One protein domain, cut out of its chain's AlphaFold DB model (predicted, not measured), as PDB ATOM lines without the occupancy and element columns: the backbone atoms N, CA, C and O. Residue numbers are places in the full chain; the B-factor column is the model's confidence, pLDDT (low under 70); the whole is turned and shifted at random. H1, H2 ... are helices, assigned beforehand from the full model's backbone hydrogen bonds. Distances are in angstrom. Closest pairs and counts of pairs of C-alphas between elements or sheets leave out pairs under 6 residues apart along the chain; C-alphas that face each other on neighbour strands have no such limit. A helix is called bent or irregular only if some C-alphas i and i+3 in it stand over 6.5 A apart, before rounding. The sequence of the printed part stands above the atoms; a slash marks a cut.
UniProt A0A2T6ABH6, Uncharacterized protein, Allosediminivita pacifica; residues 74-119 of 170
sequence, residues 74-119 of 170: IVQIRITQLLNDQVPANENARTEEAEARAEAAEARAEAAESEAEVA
ATOM      1  N   ILE A  74     374.195 393.322 390.956       90.19
ATOM      2  CA  ILE A  74     373.493 393.834 392.143       90.19
ATOM      3  C   ILE A  74     371.975 393.594 392.074       90.19
ATOM      4  O   ILE A  74     371.329 393.397 393.101       90.19
ATOM      5  N   VAL A  75     371.402 393.569 390.866       92.25
ATOM      6  CA  VAL A  75     369.984 393.246 390.650       92.25
ATOM      7  C   VAL A  75     369.715 391.774 390.948       92.25
ATOM      8  O   VAL A  75     368.733 391.470 391.614       92.25
ATOM      9  N   GLN A  76     370.601 390.875 390.507       88.81
ATOM     10  CA  GLN A  76     370.487 389.439 390.784       88.81
ATOM     11  C   GLN A  76     370.556 389.182 392.289       88.81
ATOM     12  O   GLN A  76     369.668 388.531 392.823       88.81
ATOM     13  N   ILE A  77     371.524 389.792 392.983       88.88
ATOM     14  CA  ILE A  77     371.662 389.680 394.443       88.88
ATOM     15  C   ILE A  77     370.380 390.137 395.151       88.88
ATOM     16  O   ILE A  77     369.871 389.438 396.022       88.88
ATOM     17  N   ARG A  78     369.818 391.289 394.758       90.88
ATOM     18  CA  ARG A  78     368.572 391.795 395.355       90.88
ATOM     19  C   ARG A  78     367.380 390.877 395.107       90.88
ATOM     20  O   ARG A  78     366.555 390.717 395.998       90.88
ATOM     21  N   ILE A  79     367.279 390.292 393.915       89.88
ATOM     22  CA  ILE A  79     366.214 389.332 393.605       89.88
ATOM     23  C   ILE A  79     366.357 388.099 394.499       89.88
ATOM     24  O   ILE A  79     365.374 387.698 395.115       89.88
ATOM     25  N   THR A  80     367.565 387.550 394.638       88.06
ATOM     26  CA  THR A  80     367.818 386.405 395.522       88.06
ATOM     27  C   THR A  80     367.436 386.714 396.969       88.06
ATOM     28  O   THR A  80     366.753 385.911 397.592       88.06
ATOM     29  N   GLN A  81     367.788 387.898 397.484       88.38
ATOM     30  CA  GLN A  81     367.410 388.323 398.838       88.38
ATOM     31  C   GLN A  81     365.888 388.380 399.024       88.38
ATOM     32  O   GLN A  81     365.365 387.798 399.966       88.38
ATOM     33  N   LEU A  82     365.165 389.006 398.091       90.06
ATOM     34  CA  LEU A  82     363.703 389.103 398.166       90.06
ATOM     35  C   LEU A  82     363.010 387.742 398.087       90.06
ATOM     36  O   LEU A  82     361.939 387.573 398.667       90.06
ATOM     37  N   LEU A  83     363.574 386.797 397.333       87.75
ATOM     38  CA  LEU A  83     363.062 385.431 397.280       87.75
ATOM     39  C   LEU A  83     363.345 384.699 398.593       87.75
ATOM     40  O   LEU A  83     362.441 384.065 399.121       87.75
ATOM     41  N   ASN A  84     364.543 384.855 399.159       84.06
ATOM     42  CA  ASN A  84     364.924 384.235 400.429       84.06
ATOM     43  C   ASN A  84     364.072 384.737 401.609       84.06
ATOM     44  O   ASN A  84     363.666 383.952 402.463       84.06
ATOM     45  N   ASP A  85     363.730 386.029 401.621       84.25
ATOM     46  CA  ASP A  85     362.875 386.645 402.647       84.25
ATOM     47  C   ASP A  85     361.412 386.155 402.590       84.25
ATOM     48  O   ASP A  85     360.685 386.237 403.581       84.25
ATOM     49  N   GLN A  86     360.960 385.662 401.432       82.00
ATOM     50  CA  GLN A  86     359.609 385.111 401.247       82.00
ATOM     51  C   GLN A  86     359.511 383.633 401.625       82.00
ATOM     52  O   GLN A  86     358.403 383.119 401.807       82.00
ATOM     53  N   VAL A  87     360.645 382.943 401.727       77.81
ATOM     54  CA  VAL A  87     360.685 381.526 402.071       77.81
ATOM     55  C   VAL A  87     360.536 381.388 403.590       77.81
ATOM     56  O   VAL A  87     361.215 382.077 404.357       77.81
ATOM     57  N   PRO A  88     359.624 380.526 404.073       75.12
ATOM     58  CA  PRO A  88     359.472 380.307 405.504       75.12
ATOM     59  C   PRO A  88     360.788 379.763 406.085       75.12
ATOM     60  O   PRO A  88     361.445 378.922 405.477       75.12
ATOM     61  N   ALA A  89     361.190 380.237 407.269       67.69
ATOM     62  CA  ALA A  89     362.530 380.014 407.839       67.69
ATOM     63  C   ALA A  89     362.977 378.534 407.905       67.69
ATOM     64  O   ALA A  89     364.164 378.224 407.844       67.69
ATOM     65  N   ASN A  90     362.023 377.612 408.004       64.31
ATOM     66  CA  ASN A  90     362.225 376.164 407.983       64.31
ATOM     67  C   ASN A  90     362.657 375.601 406.614       64.31
ATOM     68  O   ASN A  90     363.274 374.540 406.570       64.31
ATOM     69  N   GLU A  91     362.364 376.285 405.510       64.12
ATOM     70  CA  GLU A  91     362.844 375.923 404.170       64.12
ATOM     71  C   GLU A  91     364.205 376.561 403.848       64.12
ATOM     72  O   GLU A  91     365.034 375.917 403.203       64.12
ATOM     73  N   ASN A  92     364.499 377.748 404.393       64.56
ATOM     74  CA  ASN A  92     365.829 378.367 404.290       64.56
ATOM     75  C   ASN A  92     366.901 377.531 404.993       64.56
ATOM     76  O   ASN A  92     367.908 377.194 404.378       64.56
ATOM     77  N   ALA A  93     366.639 377.068 406.221       65.38
ATOM     78  CA  ALA A  93     367.575 376.211 406.957       65.38
ATOM     79  C   ALA A  93     367.914 374.906 406.206       65.38
ATOM     80  O   ALA A  93     369.039 374.419 406.255       65.38
ATOM     81  N   ARG A  94     366.943 374.345 405.473       65.25
ATOM     82  CA  ARG A  94     367.143 373.135 404.663       65.25
ATOM     83  C   ARG A  94     367.945 373.407 403.387       65.25
ATOM     84  O   ARG A  94     368.616 372.505 402.890       65.25
ATOM     85  N   THR A  95     367.851 374.624 402.860       69.25
ATOM     86  CA  THR A  95     368.573 375.066 401.662       69.25
ATOM     87  C   THR A  95     370.025 375.386 402.007       69.25
ATOM     88  O   THR A  95     370.922 374.877 401.344       69.25
ATOM     89  N   GLU A  96     370.269 376.085 403.117       72.88
ATOM     90  CA  GLU A  96     371.613 376.352 403.651       72.88
ATOM     91  C   GLU A  96     372.371 375.053 403.984       72.88
ATOM     92  O   GLU A  96     373.552 374.913 403.672       72.88
ATOM     93  N   GLU A  97     371.694 374.051 404.559       68.88
ATOM     94  CA  GLU A  97     372.297 372.738 404.833       68.88
ATOM     95  C   GLU A  97     372.641 371.970 403.540       68.88
ATOM     96  O   GLU A  97     373.628 371.229 403.483       68.88
ATOM     97  N   ALA A  98     371.850 372.156 402.478       67.69
ATOM     98  CA  ALA A  98     372.115 371.564 401.172       67.69
ATOM     99  C   ALA A  98     373.275 372.262 400.441       67.69
ATOM    100  O   ALA A  98     374.109 371.572 399.850       67.69
ATOM    101  N   GLU A  99     373.365 373.591 400.521       73.44
ATOM    102  CA  GLU A  99     374.466 374.384 399.960       73.44
ATOM    103  C   GLU A  99     375.786 374.090 400.679       73.44
ATOM    104  O   GLU A  99     376.766 373.743 400.023       73.44
ATOM    105  N   ALA A 100     375.797 374.056 402.014       72.19
ATOM    106  CA  ALA A 100     376.987 373.688 402.787       72.19
ATOM    107  C   ALA A 100     377.489 372.269 402.453       72.19
ATOM    108  O   ALA A 100     378.692 371.994 402.440       72.19
ATOM    109  N   ARG A 101     376.571 371.342 402.153       69.12
ATOM    110  CA  ARG A 101     376.922 369.984 401.720       69.12
ATOM    111  C   ARG A 101     377.471 369.947 400.291       69.12
ATOM    112  O   ARG A 101     378.308 369.089 400.008       69.12
ATOM    113  N   ALA A 102     377.002 370.830 399.412       67.00
ATOM    114  CA  ALA A 102     377.508 370.966 398.051       67.00
ATOM    115  C   ALA A 102     378.915 371.585 398.044       67.00
ATOM    116  O   ALA A 102     379.819 370.994 397.456       67.00
ATOM    117  N   GLU A 103     379.136 372.666 398.796       70.31
ATOM    118  CA  GLU A 103     380.456 373.295 398.953       70.31
ATOM    119  C   GLU A 103     381.483 372.324 399.561       70.31
ATOM    120  O   GLU A 103     382.614 372.215 399.090       70.31
ATOM    121  N   ALA A 104     381.083 371.532 400.563       69.31
ATOM    122  CA  ALA A 104     381.953 370.506 401.141       69.31
ATOM    123  C   ALA A 104     382.280 369.362 400.161       69.31
ATOM    124  O   ALA A 104     383.337 368.733 400.268       69.31
ATOM    125  N   ALA A 105     381.378 369.057 399.222       67.50
ATOM    126  CA  ALA A 105     381.616 368.054 398.188       67.50
ATOM    127  C   ALA A 105     382.563 368.578 397.099       67.50
ATOM    128  O   ALA A 105     383.427 367.827 396.645       67.50
ATOM    129  N   GLU A 106     382.439 369.853 396.736       68.00
ATOM    130  CA  GLU A 106     383.304 370.532 395.767       68.00
ATOM    131  C   GLU A 106     384.731 370.684 396.313       68.00
ATOM    132  O   GLU A 106     385.679 370.216 395.684       68.00
ATOM    133  N   ALA A 107     384.886 371.133 397.562       66.38
ATOM    134  CA  ALA A 107     386.189 371.197 398.232       66.38
ATOM    135  C   ALA A 107     386.874 369.819 398.352       66.38
ATOM    136  O   ALA A 107     388.099 369.700 398.296       66.38
ATOM    137  N   ARG A 108     386.091 368.741 398.509       67.31
ATOM    138  CA  ARG A 108     386.620 367.369 398.540       67.31
ATOM    139  C   ARG A 108     387.023 366.866 397.151       67.31
ATOM    140  O   ARG A 108     387.944 366.056 397.060       67.31
ATOM    141  N   ALA A 109     386.344 367.313 396.097       65.19
ATOM    142  CA  ALA A 109     386.705 366.993 394.721       65.19
ATOM    143  C   ALA A 109     388.016 367.689 394.321       65.19
ATOM    144  O   ALA A 109     388.913 367.023 393.808       65.19
ATOM    145  N   GLU A 110     388.184 368.966 394.668       63.91
ATOM    146  CA  GLU A 110     389.426 369.720 394.430       63.91
ATOM    147  C   GLU A 110     390.632 369.124 395.185       63.91
ATOM    148  O   GLU A 110     391.742 369.022 394.648       63.91
ATOM    149  N   ALA A 111     390.418 368.652 396.418       64.56
ATOM    150  CA  ALA A 111     391.449 367.944 397.179       64.56
ATOM    151  C   ALA A 111     391.844 366.605 396.522       64.56
ATOM    152  O   ALA A 111     393.028 366.274 396.457       64.56
ATOM    153  N   ALA A 112     390.873 365.857 395.988       60.09
ATOM    154  CA  ALA A 112     391.127 364.585 395.312       60.09
ATOM    155  C   ALA A 112     391.850 364.757 393.961       60.09
ATOM    156  O   ALA A 112     392.671 363.916 393.591       60.09
ATOM    157  N   GLU A 113     391.590 365.846 393.233       59.47
ATOM    158  CA  GLU A 113     392.333 366.188 392.012       59.47
ATOM    159  C   GLU A 113     393.787 366.564 392.321       59.47
ATOM    160  O   GLU A 113     394.703 366.119 391.624       59.47
ATOM    161  N   SER A 114     394.012 367.274 393.430       58.75
ATOM    162  CA  SER A 114     395.353 367.625 393.908       58.75
ATOM    163  C   SER A 114     396.168 366.387 394.322       58.75
ATOM    164  O   SER A 114     397.356 366.290 394.014       58.75
ATOM    165  N   GLU A 115     395.545 365.391 394.963       57.50
ATOM    166  CA  GLU A 115     396.201 364.115 395.300       57.50
ATOM    167  C   GLU A 115     396.478 363.243 394.058       57.50
ATOM    168  O   GLU A 115     397.502 362.555 393.986       57.50
ATOM    169  N   ALA A 116     395.611 363.300 393.042       57.12
ATOM    170  CA  ALA A 116     395.804 362.588 391.777       57.12
ATOM    171  C   ALA A 116     396.932 363.187 390.911       57.12
ATOM    172  O   ALA A 116     397.578 362.456 390.151       57.12
ATOM    173  N   GLU A 117     397.200 364.492 391.028       50.81
ATOM    174  CA  GLU A 117     398.323 365.156 390.357       50.81
ATOM    175  C   GLU A 117     399.675 364.766 390.980       50.81
ATOM    176  O   GLU A 117     400.623 364.457 390.251       50.81
ATOM    177  N   VAL A 118     399.745 364.642 392.310       54.91
ATOM    178  CA  VAL A 118     400.949 364.158 393.015       54.91
ATOM    179  C   VAL A 118     401.272 362.706 392.631       54.91
ATOM    180  O   VAL A 118     402.433 362.371 392.400       54.91
ATOM    181  N   ALA A 119     400.256 361.857 392.446       53.19
ATOM    182  CA  ALA A 119     400.442 360.464 392.023       53.19
ATOM    183  C   ALA A 119     400.935 360.298 390.566       53.19
ATOM    184  O   ALA A 119     401.470 359.245 390.217       53.19
TER     185      ALA A 119
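What this domain is: This is residues 74 to 119 of the 170 residues of an uncharacterized protein of Allosediminivita pacifica (UniProt A0A2T6ABH6). Two helices, a short H1 and a long H2, meet near their ends as an uneven V, with a tight link at the corner and the two arms otherwise standing well away from each other. H2 makes the length of the model, and the whole lies flat, spanning 49 by 26 by 5 A along its three main axes. The printed part has 46 residues, with H1 first and H2 after it along the chain and no named strand; the class is all helix. It is extended, with a radius of gyration of the C-alphas of 16.1 A.

How they stand to each other: Start with H1, residues 74 to 86, and go on over Val 87 and Pro 88, a tight link, into H2, residues 89 to 119. Look at Asn 84 and Asn 92 for the closest C-alphas of the two helices, 7.1 A apart. H1 and H2 are close but not clearly touching, with 1 pair of C-alphas within 8 A. They run opposite ways at a steep tilt of 51 degrees, and their centres are 23.3 A apart. Residues 74 to 83 of H1 and residues 96 to 119 of H2 stand free. Along the backbones, O i to N i+4 pairs are within hydrogen-bond range in 8 of 9 cases in H1 and 26 of 27 in H2.

Where its parts are: Find C-alpha 74 at (373.493, 393.834, 392.143); from there H1 runs 18.8 A to C-alpha 86 at (359.609, 385.111, 401.247). H2 begins at C-alpha 89, at (362.530, 380.014, 407.839), and runs 45.5 A to C-alpha 119 at (400.442, 360.464, 392.023). Neither helix is bent.

The domain as a whole: The two C-alphas farthest apart are those of Gln 86 and Ala 119, 48.6 A. The printed part has no cut. Read the B-factor column for the confidence: the mean pLDDT is 88 in H1, 65 in H2 and 71.8 over the printed part. The 27 residues under 70 are 89 to 95, 97 to 98, 101 to 102 and 104 to 119.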